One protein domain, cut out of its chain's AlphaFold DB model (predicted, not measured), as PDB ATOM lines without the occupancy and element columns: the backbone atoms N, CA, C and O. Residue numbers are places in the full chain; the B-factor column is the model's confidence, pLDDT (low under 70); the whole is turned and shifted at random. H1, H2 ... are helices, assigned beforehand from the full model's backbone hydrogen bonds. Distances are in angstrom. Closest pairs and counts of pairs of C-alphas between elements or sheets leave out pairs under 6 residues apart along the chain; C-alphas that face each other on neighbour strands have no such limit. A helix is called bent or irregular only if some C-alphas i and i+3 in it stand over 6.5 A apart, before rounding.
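This is residues 54 to 178 of the 212 residues of an uncharacterized protein of Nosema ceranae (strain BRL01) (UniProt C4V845). Picture one long helix, H1, with a bent helix, H4, folded back along it: the first arm, H4a, runs side by side with H1, and the second arm, H4b, turns away so that residues 169 to 178 stick out. H3 packs on H4a and with H1 and H4a makes a small bundle, while the short helix H2 lies near the first residue of H3, between two long loops, residues 87 to 108 and residues 117 to 130, that pair briefly with each other at residues 99 to 100 and 128 to 129. You have 125 residues here with four named helices, H1, H2, H3 and H4 along the chain, and no named strand; the class is all helix, with 83 residues in named elements. The whole is only just compact, close to loose, with a radius of gyration of the C-alphas of 16.3 A and spans of 53 by 37 by 22 A.

Start at C-alpha 54, at (189.977, 168.539, 242.140); from there H1 runs through residues 54 to 86, 47.7 A from first to last C-alpha, and ends with C-alpha 86 at (145.661, 184.935, 235.624). After residues 87 to 108, which hold no named element, look for H2 at residues 109 to 116, 12.1 A long; it is neither bent nor irregular, but only just: C-alphas 109 and 112 are 6.4 A apart. Residues 117 to 130 again hold no named element, and H3 follows at residues 131 to 143, 18.3 A long. At residue 150 you reach H4, residues 150 to 178, one helix by its hydrogen bonds but bent, with C-alphas 161 and 164 lying 7.3 A apart. Its arm H4a covers residues 150 to 161, 17.0 A long, and its arm H4b covers residues 164 to 178, 20.6 A long, ending with C-alpha 178 at (184.400, 152.293, 246.135).

Begin with the bundle, three helices or arms grouped together: H1, H3 and H4a. H1 touches H4a with residues 69 to 83 alone; the closest C-alphas are those of Ile 69 and Leu 160, 5.3 A apart. Their lines stand at a shallow tilt of 16 degrees, and they run opposite ways. H3 and H4a form a helical hairpin; they touch through residues 138 to 142 and 150 to 154 alone, the closest C-alphas being those of Phe 141 and Met 150, 6.8 A apart, at a shallow tilt of 31 degrees, opposite ways. H1 and H3 are close but not clearly touching, with the C-alphas of Gly 80 and Phe 141 closest at 7.2 A, at a steep tilt of 44 degrees, the same way. Move outward to H2, which is close to H3 but not clearly touching; the closest C-alphas are those of Asp 113 and Ile 131, 7.2 A apart. At the bend, the lines of H4a and H4b stand at a steep tilt of 47 degrees. H4b is close to H1 but not clearly touching, with the C-alphas of Ile 65 and Asn 164 closest at 7.8 A, and it is apart from H3. In the backbone, every O i to N i+4 pair is within hydrogen-bond range in H1, H3, H4a and H4b, and 3 of 4 are in H2.

The two C-alphas farthest apart are those of Asn 88 and Asn 178, 54.8 A. The printed part has no cut. The links from H1 to H2 and from H2 to H3 are long, with 22 and 14 residues, and the link from H3 to H4 is short, with 6. Look at residues 99 to 100 and 128 to 129, where the two long links pair as antiparallel strands do. The mean pLDDT of the printed part is 77.2, and residues 94 to 114, 117 to 118 and 122 to 131 are under 70.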
ATOM      1  N   GLN A  54     191.333 169.070 241.990       78.00
ATOM      2  CA  GLN A  54     189.977 168.539 242.140       78.00
ATOM      3  C   GLN A  54     189.126 169.385 243.091       78.00
ATOM      4  O   GLN A  54     187.907 169.460 242.920       78.00
ATOM      5  N   THR A  55     189.750 170.050 244.066       79.19
ATOM      6  CA  THR A  55     189.045 170.956 244.973       79.19
ATOM      7  C   THR A  55     188.481 172.155 244.215       79.19
ATOM      8  O   THR A  55     187.330 172.524 244.435       79.19
ATOM      9  N   VAL A  56     189.216 172.707 243.246       79.06
ATOM     10  CA  VAL A  56     188.755 173.833 242.420       79.06
ATOM     11  C   VAL A  56     187.525 173.429 241.608       79.06
ATOM     12  O   VAL A  56     186.507 174.120 241.661       79.06
ATOM     13  N   PHE A  57     187.551 172.260 240.963       79.25
ATOM     14  CA  PHE A  57     186.379 171.748 240.244       79.25
ATOM     15  C   PHE A  57     185.183 171.479 241.160       79.25
ATOM     16  O   PHE A  57     184.040 171.776 240.799       79.25
ATOM     17  N   ALA A  58     185.416 170.929 242.354       79.44
ATOM     18  CA  ALA A  58     184.354 170.702 243.325       79.44
ATOM     19  C   ALA A  58     183.699 172.026 243.763       79.44
ATOM     20  O   ALA A  58     182.471 172.095 243.901       79.44
ATOM     21  N   ASN A  59     184.497 173.083 243.915       79.69
ATOM     22  CA  ASN A  59     184.043 174.419 244.300       79.69
ATOM     23  C   ASN A  59     183.224 175.076 243.185       79.69
ATOM     24  O   ASN A  59     182.121 175.571 243.436       79.69
ATOM     25  N   GLU A  60     183.723 175.042 241.948       81.19
ATOM     26  CA  GLU A  60     183.007 175.561 240.779       81.19
ATOM     27  C   GLU A  60     181.679 174.837 240.584       81.19
ATOM     28  O   GLU A  60     180.626 175.470 240.505       81.19
ATOM     29  N   ARG A  61     181.695 173.500 240.614       82.94
ATOM     30  CA  ARG A  61     180.485 172.687 240.478       82.94
ATOM     31  C   ARG A  61     179.455 173.023 241.551       82.94
ATOM     32  O   ARG A  61     178.269 173.138 241.255       82.94
ATOM     33  N   THR A  62     179.889 173.195 242.796       81.75
ATOM     34  CA  THR A  62     178.993 173.544 243.906       81.75
ATOM     35  C   THR A  62     178.418 174.951 243.748       81.75
ATOM     36  O   THR A  62     177.225 175.162 243.974       81.75
ATOM     37  N   THR A  63     179.226 175.897 243.271       81.88
ATOM     38  CA  THR A  63     178.786 177.264 242.965       81.88
ATOM     39  C   THR A  63     177.747 177.279 241.841       81.88
ATOM     40  O   THR A  63     176.706 177.920 241.980       81.88
ATOM     41  N   ILE A  64     177.985 176.525 240.764       84.12
ATOM     42  CA  ILE A  64     177.061 176.381 239.632       84.12
ATOM     43  C   ILE A  64     175.738 175.761 240.088       84.12
ATOM     44  O   ILE A  64     174.674 176.286 239.771       84.12
ATOM     45  N   ILE A  65     175.780 174.684 240.878       85.00
ATOM     46  CA  ILE A  65     174.563 174.041 241.390       85.00
ATOM     47  C   ILE A  65     173.761 175.011 242.263       85.00
ATOM     48  O   ILE A  65     172.558 175.162 242.063       85.00
ATOM     49  N   ASN A  66     174.417 175.718 243.186       82.81
ATOM     50  CA  ASN A  66     173.757 176.729 244.011       82.81
ATOM     51  C   ASN A  66     173.130 177.844 243.149       82.81
ATOM     52  O   ASN A  66     172.026 178.303 243.438       82.81
ATOM     53  N   PHE A  67     173.795 178.266 242.071       83.25
ATOM     54  CA  PHE A  67     173.247 179.241 241.126       83.25
ATOM     55  C   PHE A  67     171.992 178.719 240.409       83.25
ATOM     56  O   PHE A  67     170.991 179.433 240.350       83.25
ATOM     57  N   ILE A  68     172.016 177.470 239.932       86.44
ATOM     58  CA  ILE A  68     170.872 176.817 239.275       86.44
ATOM     59  C   ILE A  68     169.682 176.716 240.231       86.44
ATOM     60  O   ILE A  68     168.583 177.130 239.871       86.44
ATOM     61  N   ILE A  69     169.896 176.219 241.455       85.44
ATOM     62  CA  ILE A  69     168.836 176.074 242.466       85.44
ATOM     63  C   ILE A  69     168.155 177.415 242.711       85.44
ATOM     64  O   ILE A  69     166.932 177.513 242.680       85.44
ATOM     65  N   ARG A  70     168.946 178.472 242.899       81.94
ATOM     66  CA  ARG A  70     168.410 179.811 243.109       81.94
ATOM     67  C   ARG A  70     167.564 180.293 241.939       81.94
ATOM     68  O   ARG A  70     166.450 180.759 242.158       81.94
ATOM     69  N   ASN A  71     168.131 180.288 240.736       84.56
ATOM     70  CA  ASN A  71     167.450 180.866 239.584       84.56
ATOM     71  C   ASN A  71     166.189 180.073 239.266       84.56
ATOM     72  O   ASN A  71     165.149 180.682 239.055       84.56
ATOM     73  N   GLY A  72     166.258 178.743 239.364       88.19
ATOM     74  CA  GLY A  72     165.097 177.883 239.207       88.19
ATOM     75  C   GLY A  72     164.017 178.166 240.251       88.19
ATOM     76  O   GLY A  72     162.848 178.244 239.894       88.19
ATOM     77  N   ILE A  73     164.363 178.383 241.528       87.19
ATOM     78  CA  ILE A  73     163.367 178.752 242.551       87.19
ATOM     79  C   ILE A  73     162.705 180.088 242.196       87.19
ATOM     80  O   ILE A  73     161.482 180.183 242.243       87.19
ATOM     81  N   ASN A  74     163.483 181.099 241.810       84.62
ATOM     82  CA  ASN A  74     162.939 182.407 241.440       84.62
ATOM     83  C   ASN A  74     162.030 182.331 240.207       84.62
ATOM     84  O   ASN A  74     160.956 182.918 240.212       84.62
ATOM     85  N   GLU A  75     162.442 181.599 239.176       89.81
ATOM     86  CA  GLU A  75     161.659 181.388 237.957       89.81
ATOM     87  C   GLU A  75     160.331 180.686 238.261       89.81
ATOM     88  O   GLU A  75     159.275 181.151 237.850       89.81
ATOM     89  N   ASN A  76     160.358 179.629 239.078       90.88
ATOM     90  CA  ASN A  76     159.139 178.937 239.496       90.88
ATOM     91  C   ASN A  76     158.211 179.841 240.325       90.88
ATOM     92  O   ASN A  76     156.996 179.763 240.179       90.88
ATOM     93  N   ILE A  77     158.755 180.727 241.163       88.94
ATOM     94  CA  ILE A  77     157.940 181.707 241.896       88.94
ATOM     95  C   ILE A  77     157.288 182.700 240.936       88.94
ATOM     96  O   ILE A  77     156.097 182.955 241.078       88.94
ATOM     97  N   MET A  78     158.028 183.219 239.952       87.88
ATOM     98  CA  MET A  78     157.468 184.113 238.933       87.88
ATOM     99  C   MET A  78     156.330 183.426 238.173       87.88
ATOM    100  O   MET A  78     155.216 183.949 238.141       87.88
ATOM    101  N   ASN A  79     156.553 182.205 237.688       90.56
ATOM    102  CA  ASN A  79     155.520 181.420 237.012       90.56
ATOM    103  C   ASN A  79     154.299 181.190 237.924       90.56
ATOM    104  O   ASN A  79     153.158 181.304 237.488       90.56
ATOM    105  N   GLY A  80     154.520 180.930 239.219       88.94
ATOM    106  CA  GLY A  80     153.437 180.711 240.180       88.94
ATOM    107  C   GLY A  80     152.622 181.978 240.404       88.94
ATOM    108  O   GLY A  80     151.393 181.935 240.428       88.94
ATOM    109  N   THR A  81     153.287 183.132 240.477       87.69
ATOM    110  CA  THR A  81     152.599 184.425 240.556       87.69
ATOM    111  C   THR A  81     151.806 184.746 239.292       87.69
ATOM    112  O   THR A  81     150.712 185.293 239.401       87.69
ATOM    113  N   GLU A  82     152.291 184.371 238.106       89.69
ATOM    114  CA  GLU A  82     151.542 184.535 236.855       89.69
ATOM    115  C   GLU A  82     150.253 183.706 236.851       89.69
ATOM    116  O   GLU A  82     149.203 184.218 236.459       89.69
ATOM    117  N   ILE A  83     150.295 182.466 237.355       89.62
ATOM    118  CA  ILE A  83     149.101 181.620 237.502       89.62
ATOM    119  C   ILE A  83     148.098 182.258 238.467       89.62
ATOM    120  O   ILE A  83     146.910 182.334 238.149       89.62
ATOM    121  N   LEU A  84     148.552 182.757 239.621       88.50
ATOM    122  CA  LEU A  84     147.670 183.436 240.576       88.50
ATOM    123  C   LEU A  84     147.033 184.692 239.964       88.50
ATOM    124  O   LEU A  84     145.820 184.881 240.065       88.50
ATOM    125  N   ASN A  85     147.828 185.507 239.265       87.25
ATOM    126  CA  ASN A  85     147.356 186.724 238.603       87.25
ATOM    127  C   ASN A  85     146.339 186.418 237.496       87.25
ATOM    128  O   ASN A  85     145.316 187.088 237.401       87.25
ATOM    129  N   LYS A  86     146.581 185.380 236.684       91.44
ATOM    130  CA  LYS A  86     145.661 184.935 235.624       91.44
ATOM    131  C   LYS A  86     144.295 184.523 236.179       91.44
ATOM    132  O   LYS A  86     143.285 184.696 235.502       91.44
ATOM    133  N   ASN A  87     144.268 183.999 237.402       86.56
ATOM    134  CA  ASN A  87     143.052 183.590 238.098       86.56
ATOM    135  C   ASN A  87     142.478 184.688 239.019       86.56
ATOM    136  O   ASN A  87     141.537 184.422 239.761       86.56
ATOM    137  N   ASN A  88     143.001 185.923 238.953       86.69
ATOM    138  CA  ASN A  88     142.593 187.075 239.771       86.69
ATOM    139  C   ASN A  88     142.646 186.826 241.289       86.69
ATOM    140  O   ASN A  88     141.826 187.354 242.039       86.69
ATOM    141  N   ILE A  89     143.601 186.016 241.750       84.50
ATOM    142  CA  ILE A  89     143.790 185.755 243.178       84.50
ATOM    143  C   ILE A  89     144.635 186.877 243.769       84.50
ATOM    144  O   ILE A  89     145.736 187.151 243.293       84.50
ATOM    145  N   GLU A  90     144.130 187.518 244.818       79.06
ATOM    146  CA  GLU A  90     144.880 188.528 245.557       79.06
ATOM    147  C   GLU A  90     145.961 187.855 246.414       79.06
ATOM    148  O   GLU A  90     145.690 186.930 247.183       79.06
ATOM    149  N   HIS A  91     147.209 188.300 246.266       77.12
ATOM    150  CA  HIS A  91     148.344 187.777 247.024       77.12
ATOM    151  C   HIS A  91     149.363 188.878 247.330       77.12
ATOM    152  O   HIS A  91     149.558 189.815 246.560       77.12
ATOM    153  N   ASP A  92     150.056 188.738 248.462       70.75
ATOM    154  CA  ASP A  92     151.076 189.687 248.927       70.75
ATOM    155  C   ASP A  92     152.507 189.288 248.510       70.75
ATOM    156  O   ASP A  92     153.492 189.818 249.029       70.75
ATOM    157  N   ILE A  93     152.658 188.371 247.544       72.94
ATOM    158  CA  ILE A  93     153.961 187.795 247.162       72.94
ATOM    159  C   ILE A  93     154.931 188.881 246.677       72.94
ATOM    160  O   ILE A  93     156.112 188.847 247.018       72.94
ATOM    161  N   GLY A  94     154.432 189.898 245.968       62.59
ATOM    162  CA  GLY A  94     155.245 191.022 245.491       62.59
ATOM    163  C   GLY A  94     155.872 191.884 246.599       62.59
ATOM    164  O   GLY A  94     156.836 192.596 246.334       62.59
ATOM    165  N   LYS A  95     155.369 191.813 247.842       63.34
ATOM    166  CA  LYS A  95     155.931 192.529 249.007       63.34
ATOM    167  C   LYS A  95     157.054 191.743 249.694       63.34
ATOM    168  O   LYS A  95     157.773 192.291 250.530       63.34
ATOM    169  N   HIS A  96     157.212 190.464 249.361       59.19
ATOM    170  CA  HIS A  96     158.217 189.593 249.946       59.19
ATOM    171  C   HIS A  96     159.489 189.566 249.083       59.19
ATOM    172  O   HIS A  96     159.617 188.769 248.157       59.19
ATOM    173  N   GLU A  97     160.480 190.406 249.404       56.19
ATOM    174  CA  GLU A  97     161.809 190.296 248.787       56.19
ATOM    175  C   GLU A  97     162.486 188.978 249.214       56.19
ATOM    176  O   GLU A  97     162.864 188.780 250.374       56.19
ATOM    177  N   ILE A  98     162.644 188.052 248.261       55.34
ATOM    178  CA  ILE A  98     163.290 186.745 248.482       55.34
ATOM    179  C   ILE A  98     164.821 186.894 248.580       55.34
ATOM    180  O   ILE A  98     165.491 186.064 249.201       55.34
ATOM    181  N   VAL A  99     165.386 187.968 248.007       53.50
ATOM    182  CA  VAL A  99     166.830 188.246 247.971       53.50
ATOM    183  C   VAL A  99     167.124 189.698 248.368       53.50
ATOM    184  O   VAL A  99     167.023 190.591 247.531       53.50
ATOM    185  N   ASN A 100     167.621 189.930 249.589       50.81
ATOM    186  CA  ASN A 100     168.124 191.256 249.983       50.81
ATOM    187  C   ASN A 100     169.596 191.409 249.582       50.81
ATOM    188  O   ASN A 100     170.445 190.588 249.947       50.81
ATOM    189  N   GLN A 101     169.916 192.492 248.868       49.81
ATOM    190  CA  GLN A 101     171.286 192.809 248.439       49.81
ATOM    191  C   GLN A 101     172.171 193.358 249.576       49.81
ATOM    192  O   GLN A 101     173.392 193.400 249.436       49.81
ATOM    193  N   SER A 102     171.593 193.737 250.721       41.16
ATOM    194  CA  SER A 102     172.300 194.417 251.809       41.16
ATOM    195  C   SER A 102     172.267 193.635 253.132       41.16
ATOM    196  O   SER A 102     171.236 193.457 253.784       41.16
ATOM    197  N   GLY A 103     173.450 193.186 253.565       42.31
ATOM    198  CA  GLY A 103     173.789 193.108 254.986       42.31
ATOM    199  C   GLY A 103     174.675 191.936 255.430       42.31
ATOM    200  O   GLY A 103     174.706 190.855 254.841       42.31
ATOM    201  N   THR A 104     175.372 192.182 256.538       39.97
ATOM    202  CA  THR A 104     176.365 191.350 257.236       39.97
ATOM    203  C   THR A 104     175.804 190.035 257.801       39.97
ATOM    204  O   THR A 104     174.640 189.947 258.186       39.97
ATOM    205  N   LEU A 105     176.619 188.974 257.778       48.09
ATOM    206  CA  LEU A 105     176.245 187.603 258.146       48.09
ATOM    207  C   LEU A 105     176.126 187.402 259.672       48.09
ATOM    208  O   LEU A 105     177.058 187.716 260.401       48.09
ATOM    209  N   GLU A 106     175.066 186.716 260.107       41.81
ATOM    210  CA  GLU A 106     175.058 185.917 261.343       41.81
ATOM    211  C   GLU A 106     175.076 184.434 260.933       41.81
ATOM    212  O   GLU A 106     174.144 183.931 260.305       41.81
ATOM    213  N   LEU A 107     176.208 183.768 261.181       51.22
ATOM    214  CA  LEU A 107     176.701 182.615 260.407       51.22
ATOM    215  C   LEU A 107     176.138 181.233 260.775       51.22
ATOM    216  O   LEU A 107     176.277 180.315 259.975       51.22
ATOM    217  N   ARG A 108     175.543 181.030 261.958       44.81
ATOM    218  CA  ARG A 108     175.226 179.664 262.436       44.81
ATOM    219  C   ARG A 108     173.753 179.270 262.347       44.81
ATOM    220  O   ARG A 108     173.473 178.188 261.847       44.81
ATOM    221  N   ALA A 109     172.823 180.140 262.744       50.28
ATOM    222  CA  ALA A 109     171.388 179.843 262.656       50.28
ATOM    223  C   ALA A 109     170.908 179.723 261.195       50.28
ATOM    224  O   ALA A 109     170.147 178.823 260.863       50.28
ATOM    225  N   LYS A 110     171.462 180.542 260.289       64.25
ATOM    226  CA  LYS A 110     171.077 180.568 258.866       64.25
ATOM    227  C   LYS A 110     171.651 179.421 258.022       64.25
ATOM    228  O   LYS A 110     171.267 179.268 256.869       64.25
ATOM    229  N   ALA A 111     172.577 178.619 258.549       61.84
ATOM    230  CA  ALA A 111     173.193 177.533 257.784       61.84
ATOM    231  C   ALA A 111     172.273 176.305 257.652       61.84
ATOM    232  O   ALA A 111     172.219 175.699 256.585       61.84
ATOM    233  N   ALA A 112     171.548 175.940 258.715       65.69
ATOM    234  CA  ALA A 112     170.593 174.825 258.686       65.69
ATOM    235  C   ALA A 112     169.436 175.127 257.719       65.69
ATOM    236  O   ALA A 112     169.213 174.419 256.744       65.69
ATOM    237  N   ASP A 113     168.840 176.286 257.929       68.44
ATOM    238  CA  ASP A 113     167.952 177.039 257.057       68.44
ATOM    239  C   ASP A 113     168.316 176.978 255.554       68.44
ATOM    240  O   ASP A 113     167.513 176.571 254.712       68.44
ATOM    241  N   LEU A 114     169.555 177.320 255.182       68.94
ATOM    242  CA  LEU A 114     170.007 177.254 253.785       68.94
ATOM    243  C   LEU A 114     170.133 175.819 253.254       68.94
ATOM    244  O   LEU A 114     169.853 175.583 252.076       68.94
ATOM    245  N   LYS A 115     170.508 174.854 254.102       71.88
ATOM    246  CA  LYS A 115     170.526 173.432 253.718       71.88
ATOM    247  C   LYS A 115     169.124 172.902 253.430       71.88
ATOM    248  O   LYS A 115     168.973 172.044 252.559       71.88
ATOM    249  N   ASP A 116     168.100 173.412 254.106       72.06
ATOM    250  CA  ASP A 116     166.711 173.027 253.838       72.06
ATOM    251  C   ASP A 116     166.166 173.580 252.525       72.06
ATOM    252  O   ASP A 116     165.336 172.942 251.876       72.06
ATOM    253  N   LEU A 117     166.722 174.696 252.064       69.12
ATOM    254  CA  LEU A 117     166.522 175.198 250.708       69.12
ATOM    255  C   LEU A 117     167.354 174.467 249.647       69.12
ATOM    256  O   LEU A 117     167.265 174.793 248.465       69.12
ATOM    257  N   GLY A 118     168.153 173.485 250.055       68.25
ATOM    258  CA  GLY A 118     169.007 172.728 249.160       68.25
ATOM    259  C   GLY A 118     170.299 173.434 248.792       68.25
ATOM    260  O   GLY A 118     170.935 172.992 247.850       68.25
ATOM    261  N   PHE A 119     170.727 174.492 249.485       72.25
ATOM    262  CA  PHE A 119     172.029 175.115 249.228       72.25
ATOM    263  C   PHE A 119     173.151 174.402 249.977       72.25
ATOM    264  O   PHE A 119     173.015 174.029 251.144       72.25
ATOM    265  N   ASP A 120     174.301 174.287 249.322       73.88
ATOM    266  CA  ASP A 120     175.539 173.925 249.999       73.88
ATOM    267  C   ASP A 120     176.146 175.173 250.655       73.88
ATOM    268  O   ASP A 120     176.630 176.083 249.974       73.88
ATOM    269  N   THR A 121     176.109 175.209 251.991       70.56
ATOM    270  CA  THR A 121     176.583 176.318 252.835       70.56
ATOM    271  C   THR A 121     178.077 176.593 252.706       70.56
ATOM    272  O   THR A 121     178.526 177.668 253.098       70.56
ATOM    273  N   SER A 122     178.839 175.647 252.155       67.50
ATOM    274  CA  SER A 122     180.296 175.731 252.029       67.50
ATOM    275  C   SER A 122     180.736 176.826 251.038       67.50
ATOM    276  O   SER A 122     181.844 177.337 251.154       67.50
ATOM    277  N   TYR A 123     179.849 177.247 250.116       61.66
ATOM    278  CA  TYR A 123     180.157 178.205 249.035       61.66
ATOM    279  C   TYR A 123     179.097 179.308 248.840       61.66
ATOM    280  O   TYR A 123     178.953 179.870 247.753       61.66
ATOM    281  N   VAL A 124     178.332 179.665 249.877       59.03
ATOM    282  CA  VAL A 124     177.342 180.759 249.781       59.03
ATOM    283  C   VAL A 124     178.038 182.112 249.963       59.03
ATOM    284  O   VAL A 124     178.106 182.669 251.058       59.03
ATOM    285  N   HIS A 125     178.572 182.679 248.881       52.88
ATOM    286  CA  HIS A 125     179.101 184.041 248.905       52.88
ATOM    287  C   HIS A 125     177.964 185.083 248.920       52.88
ATOM    288  O   HIS A 125     177.257 185.286 247.935       52.88
ATOM    289  N   LYS A 126     177.828 185.776 250.060       51.69
ATOM    290  CA  LYS A 126     177.215 187.113 250.224       51.69
ATOM    291  C   LYS A 126     175.823 187.345 249.606       51.69
ATOM    292  O   LYS A 126     175.573 188.430 249.089       51.69
ATOM    293  N   ARG A 127     174.887 186.394 249.662       51.97
ATOM    294  CA  ARG A 127     173.487 186.673 249.281       51.97
ATOM    295  C   ARG A 127     172.518 186.086 250.302       51.97
ATOM    296  O   ARG A 127     172.614 184.914 250.651       51.97
ATOM    297  N   ARG A 128     171.643 186.946 250.835       55.69
ATOM    298  CA  ARG A 128     170.646 186.609 251.858       55.69
ATOM    299  C   ARG A 128     169.414 186.035 251.166       55.69
ATOM    300  O   ARG A 128     168.867 186.692 250.288       55.69
ATOM    301  N   TYR A 129     168.997 184.842 251.577       60.84
ATOM    302  CA  TYR A 129     167.723 184.250 251.177       60.84
ATOM    303  C   TYR A 129     166.713 184.473 252.293       60.84
ATOM    304  O   TYR A 129     166.992 184.157 253.452       60.84
ATOM    305  N   ASN A 130     165.558 185.034 251.957       67.75
ATOM    306  CA  ASN A 130     164.462 185.189 252.901       67.75
ATOM    307  C   ASN A 130     163.633 183.896 252.923       67.75
ATOM    308  O   ASN A 130     162.737 183.689 252.109       67.75
ATOM    309  N   ILE A 131     163.989 182.988 253.829       69.31
ATOM    310  CA  ILE A 131     163.360 181.661 253.932       69.31
ATOM    311  C   ILE A 131     161.919 181.772 254.406       69.31
ATOM    312  O   ILE A 131     161.052 181.064 253.903       69.31
ATOM    313  N   THR A 132     161.663 182.693 255.332       72.00
ATOM    314  CA  THR A 132     160.319 182.981 255.823       72.00
ATOM    315  C   THR A 132     159.414 183.388 254.668       72.00
ATOM    316  O   THR A 132     158.367 182.779 254.492       72.00
ATOM    317  N   ALA A 133     159.872 184.309 253.812       74.56
ATOM    318  CA  ALA A 133     159.158 184.676 252.591       74.56
ATOM    319  C   ALA A 133     158.895 183.469 251.681       74.56
ATOM    320  O   ALA A 133     157.770 183.284 251.233       74.56
ATOM    321  N   LEU A 134     159.897 182.617 251.433       79.12
ATOM    322  CA  LEU A 134     159.692 181.439 250.587       79.12
ATOM    323  C   LEU A 134     158.655 180.474 251.172       79.12
ATOM    324  O   LEU A 134     157.850 179.924 250.426       79.12
ATOM    325  N   ASN A 135     158.675 180.241 252.483       82.38
ATOM    326  CA  ASN A 135     157.709 179.361 253.131       82.38
ATOM    327  C   ASN A 135     156.292 179.928 253.026       82.38
ATOM    328  O   ASN A 135     155.385 179.182 252.673       82.38
ATOM    329  N   THR A 136     156.126 181.237 253.227       83.06
ATOM    330  CA  THR A 136     154.847 181.928 253.019       83.06
ATOM    331  C   THR A 136     154.374 181.810 251.568       83.06
ATOM    332  O   THR A 136     153.226 181.455 251.327       83.06
ATOM    333  N   ILE A 137     155.255 182.020 250.586       84.56
ATOM    334  CA  ILE A 137     154.923 181.874 249.158       84.56
ATOM    335  C   ILE A 137     154.490 180.439 248.839       84.56
ATOM    336  O   ILE A 137     153.486 180.223 248.166       84.56
ATOM    337  N   LEU A 138     155.222 179.446 249.347       87.81
ATOM    338  CA  LEU A 138     154.879 178.039 249.152       87.81
ATOM    339  C   LEU A 138     153.554 177.662 249.814       87.81
ATOM    340  O   LEU A 138     152.846 176.809 249.292       87.81
ATOM    341  N   GLU A 139     153.219 178.265 250.949       87.94
ATOM    342  CA  GLU A 139     151.923 178.077 251.600       87.94
ATOM    343  C   GLU A 139     150.788 178.660 250.751       87.94
ATOM    344  O   GLU A 139     149.800 177.971 250.503       87.94
ATOM    345  N   VAL A 140     150.972 179.863 250.195       86.69
ATOM    346  CA  VAL A 140     150.018 180.462 249.247       86.69
ATOM    347  C   VAL A 140     149.821 179.572 248.020       86.69
ATOM    348  O   VAL A 140     148.681 179.341 247.618       86.69
ATOM    349  N   PHE A 141     150.902 179.031 247.448       91.44
ATOM    350  CA  PHE A 141     150.817 178.109 246.313       91.44
ATOM    351  C   PHE A 141     150.087 176.814 246.681       91.44
ATOM    352  O   PHE A 141     149.224 176.369 245.931       91.44
ATOM    353  N   LYS A 142     150.366 176.232 247.853       90.62
ATOM    354  CA  LYS A 142     149.676 175.023 248.334       90.62
ATOM    355  C   LYS A 142     148.178 175.237 248.530       90.62
ATOM    356  O   LYS A 142     147.404 174.343 248.208       90.62
ATOM    357  N   ASN A 143     147.773 176.408 249.013       90.69
ATOM    358  CA  ASN A 143     146.358 176.745 249.189       90.69
ATOM    359  C   ASN A 143     145.606 176.869 247.854       90.69
ATOM    360  O   ASN A 143     144.382 176.826 247.843       90.69
ATOM    361  N   HIS A 144     146.331 176.988 246.739       90.00
ATOM    362  CA  HIS A 144     145.782 177.103 245.390       90.00
ATOM    363  C   HIS A 144     146.323 176.009 244.460       90.00
ATOM    364  O   HIS A 144     146.496 176.229 243.263       90.00
ATOM    365  N   ILE A 145     146.601 174.821 245.009       91.25
ATOM    366  CA  ILE A 145     147.166 173.700 244.246       91.25
ATOM    367  C   ILE A 145     146.234 173.204 243.133       91.25
ATOM    368  O   ILE A 145     146.699 172.623 242.162       91.25
ATOM    369  N   GLU A 146     144.932 173.471 243.261       90.50
ATOM    370  CA  GLU A 146     143.901 173.115 242.281       90.50
ATOM    371  C   GLU A 146     144.005 173.916 240.972       90.50
ATOM    372  O   GLU A 146     143.373 173.561 239.979       90.50
ATOM    373  N   LEU A 147     144.790 175.000 240.952       89.75
ATOM    374  CA  LEU A 147     145.026 175.770 239.736       89.75
ATOM    375  C   LEU A 147     145.923 174.996 238.770       89.75
ATOM    376  O   LEU A 147     146.974 174.477 239.149       89.75
ATOM    377  N   ASP A 148     145.536 175.012 237.497       90.62
ATOM    378  CA  ASP A 148     146.282 174.364 236.421       90.62
ATOM    379  C   ASP A 148     147.745 174.847 236.379       90.62
ATOM    380  O   ASP A 148     148.016 176.049 236.299       90.62
ATOM    381  N   GLY A 149     148.683 173.901 236.478       89.38
ATOM    382  CA  GLY A 149     150.130 174.139 236.514       89.38
ATOM    383  C   GLY A 149     150.731 174.523 237.877       89.38
ATOM    384  O   GLY A 149     151.956 174.572 237.995       89.38
ATOM    385  N   MET A 150     149.935 174.764 238.929       90.94
ATOM    386  CA  MET A 150     150.472 175.144 240.250       90.94
ATOM    387  C   MET A 150     151.183 173.978 240.954       90.94
ATOM    388  O   MET A 150     152.221 174.168 241.594       90.94
ATOM    389  N   GLU A 151     150.665 172.758 240.809       92.69
ATOM    390  CA  GLU A 151     151.298 171.550 241.353       92.69
ATOM    391  C   GLU A 151     152.720 171.357 240.803       92.69
ATOM    392  O   GLU A 151     153.663 171.143 241.574       92.69
ATOM    393  N   ASP A 152     152.899 171.510 239.488       92.75
ATOM    394  CA  ASP A 152     154.196 171.368 238.823       92.75
ATOM    395  C   ASP A 152     155.224 172.370 239.350       92.75
ATOM    396  O   ASP A 152     156.388 172.026 239.571       92.75
ATOM    397  N   ILE A 153     154.796 173.604 239.615       92.25
ATOM    398  CA  ILE A 153     155.643 174.655 240.186       92.25
ATOM    399  C   ILE A 153     156.123 174.267 241.581       92.25
ATOM    400  O   ILE A 153     157.319 174.343 241.883       92.25
ATOM    401  N   ILE A 154     155.206 173.809 242.433       90.69
ATOM    402  CA  ILE A 154     155.532 173.360 243.787       90.69
ATOM    403  C   ILE A 154     156.510 172.180 243.722       90.69
ATOM    404  O   ILE A 154     157.548 172.194 244.397       90.69
ATOM    405  N   LEU A 155     156.227 171.184 242.878       92.31
ATOM    406  CA  LEU A 155     157.085 170.017 242.674       92.31
ATOM    407  C   LEU A 155     158.478 170.409 242.181       92.31
ATOM    408  O   LEU A 155     159.474 169.896 242.695       92.31
ATOM    409  N   ASN A 156     158.576 171.336 241.231       91.31
ATOM    410  CA  ASN A 156     159.852 171.811 240.710       91.31
ATOM    411  C   ASN A 156     160.674 172.530 241.781       91.31
ATOM    412  O   ASN A 156     161.863 172.241 241.928       91.31
ATOM    413  N   ILE A 157     160.051 173.378 242.607       88.19
ATOM    414  CA  ILE A 157     160.737 174.006 243.744       88.19
ATOM    415  C   ILE A 157     161.261 172.937 244.715       88.19
ATOM    416  O   ILE A 157     162.417 173.006 245.140       88.19
ATOM    417  N   PHE A 158     160.464 171.917 245.046       89.50
ATOM    418  CA  PHE A 158     160.919 170.829 245.918       89.50
ATOM    419  C   PHE A 158     162.044 169.997 245.296       89.50
ATOM    420  O   PHE A 158     163.009 169.673 245.990       89.50
ATOM    421  N   ARG A 159     161.978 169.696 243.995       89.81
ATOM    422  CA  ARG A 159     163.056 169.008 243.266       89.81
ATOM    423  C   ARG A 159     164.363 169.787 243.357       89.81
ATOM    424  O   ARG A 159     165.383 169.200 243.708       89.81
ATOM    425  N   LEU A 160     164.328 171.103 243.133       87.69
ATOM    426  CA  LEU A 160     165.505 171.970 243.243       87.69
ATOM    427  C   LEU A 160     166.101 171.948 244.658       87.69
ATOM    428  O   LEU A 160     167.314 171.787 244.805       87.69
ATOM    429  N   LYS A 161     165.262 171.996 245.705       85.88
ATOM    430  CA  LYS A 161     165.706 171.878 247.110       85.88
ATOM    431  C   LYS A 161     166.386 170.537 247.425       85.88
ATOM    432  O   LYS A 161     167.184 170.444 248.358       85.88
ATOM    433  N   LEU A 162     166.083 169.481 246.674       88.25
ATOM    434  CA  LEU A 162     166.641 168.148 246.904       88.25
ATOM    435  C   LEU A 162     167.977 167.907 246.192       88.25
ATOM    436  O   LEU A 162     168.680 166.978 246.584       88.25
ATOM    437  N   ILE A 163     168.369 168.725 245.209       86.50
ATOM    438  CA  ILE A 163     169.552 168.470 244.363       86.50
ATOM    439  C   ILE A 163     170.820 168.247 245.194       86.50
ATOM    440  O   ILE A 163     171.480 167.218 245.048       86.50
ATOM    441  N   ASN A 164     171.160 169.163 246.106       80.88
ATOM    442  CA  ASN A 164     172.373 169.004 246.912       80.88
ATOM    443  C   ASN A 164     172.247 167.883 247.953       80.88
ATOM    444  O   ASN A 164     173.234 167.204 248.233       80.88
ATOM    445  N   LYS A 165     171.042 167.627 248.485       84.44
ATOM    446  CA  LYS A 165     170.804 166.483 249.384       84.44
ATOM    447  C   LYS A 165     171.056 165.162 248.643       84.44
ATOM    448  O   LYS A 165     171.735 164.285 249.171       84.44
ATOM    449  N   GLN A 166     170.586 165.049 247.402       84.81
ATOM    450  CA  GLN A 166     170.836 163.895 246.537       84.81
ATOM    451  C   GLN A 166     172.307 163.778 246.137       84.81
ATOM    452  O   GLN A 166     172.838 162.673 246.163       84.81
ATOM    453  N   LYS A 167     172.982 164.889 245.812       84.25
ATOM    454  CA  LYS A 167     174.427 164.911 245.530       84.25
ATOM    455  C   LYS A 167     175.219 164.324 246.699       84.25
ATOM    456  O   LYS A 167     175.937 163.354 246.510       84.25
ATOM    457  N   LEU A 168     174.997 164.833 247.911       81.75
ATOM    458  CA  LEU A 168     175.651 164.333 249.125       81.75
ATOM    459  C   LEU A 168     175.396 162.840 249.359       81.75
ATOM    460  O   LEU A 168     176.287 162.118 249.800       81.75
ATOM    461  N   LEU A 169     174.174 162.376 249.097       84.88
ATOM    462  CA  LEU A 169     173.825 160.970 249.267       84.88
ATOM    463  C   LEU A 169     174.522 160.090 248.224       84.88
ATOM    464  O   LEU A 169     175.048 159.038 248.576       84.88
ATOM    465  N   ARG A 170     174.582 160.541 246.965       84.12
ATOM    466  CA  ARG A 170     175.319 159.868 245.885       84.12
ATOM    467  C   ARG A 170     176.809 159.798 246.186       84.12
ATOM    468  O   ARG A 170     177.378 158.733 246.010       84.12
ATOM    469  N   ASP A 171     177.402 160.875 246.695       81.75
ATOM    470  CA  ASP A 171     178.818 160.900 247.067       81.75
ATOM    471  C   ASP A 171     179.100 159.894 248.196       81.75
ATOM    472  O   ASP A 171     180.033 159.104 248.102       81.75
ATOM    473  N   LYS A 172     178.241 159.828 249.225       83.44
ATOM    474  CA  LYS A 172     178.361 158.825 250.301       83.44
ATOM    475  C   LYS A 172     178.244 157.391 249.795       83.44
ATOM    476  O   LYS A 172     179.019 156.535 250.212       83.44
ATOM    477  N   VAL A 173     177.263 157.122 248.932       83.00
ATOM    478  CA  VAL A 173     177.073 155.794 248.335       83.00
ATOM    479  C   VAL A 173     178.272 155.439 247.465       83.00
ATOM    480  O   VAL A 173     178.783 154.333 247.579       83.00
ATOM    481  N   PHE A 174     178.753 156.379 246.652       82.88
ATOM    482  CA  PHE A 174     179.933 156.195 245.821       82.88
ATOM    483  C   PHE A 174     181.153 155.830 246.667       82.88
ATOM    484  O   PHE A 174     181.777 154.813 246.392       82.88
ATOM    485  N   THR A 175     181.445 156.580 247.732       81.94
ATOM    486  CA  THR A 175     182.561 156.266 248.635       81.94
ATOM    487  C   THR A 175     182.401 154.884 249.266       81.94
ATOM    488  O   THR A 175     183.325 154.084 249.206       81.94
ATOM    489  N   ALA A 176     181.215 154.554 249.786       82.00
ATOM    490  CA  ALA A 176     180.967 153.257 250.416       82.00
ATOM    491  C   ALA A 176     181.059 152.073 249.436       82.00
ATOM    492  O   ALA A 176     181.445 150.974 249.829       82.00
ATOM    493  N   VAL A 177     180.675 152.269 248.172       79.75
ATOM    494  CA  VAL A 177     180.837 151.265 247.110       79.75
ATOM    495  C   VAL A 177     182.307 151.144 246.729       79.75
ATOM    496  O   VAL A 177     182.820 150.034 246.665       79.75
ATOM    497  N   ASN A 178     182.998 152.266 246.537       78.94
ATOM    498  CA  ASN A 178     184.400 152.293 246.135       78.94
ATOM    499  C   ASN A 178     185.331 151.706 247.210       78.94
ATOM    500  O   ASN A 178     186.309 151.057 246.879       78.94
TER     501      ASN A 178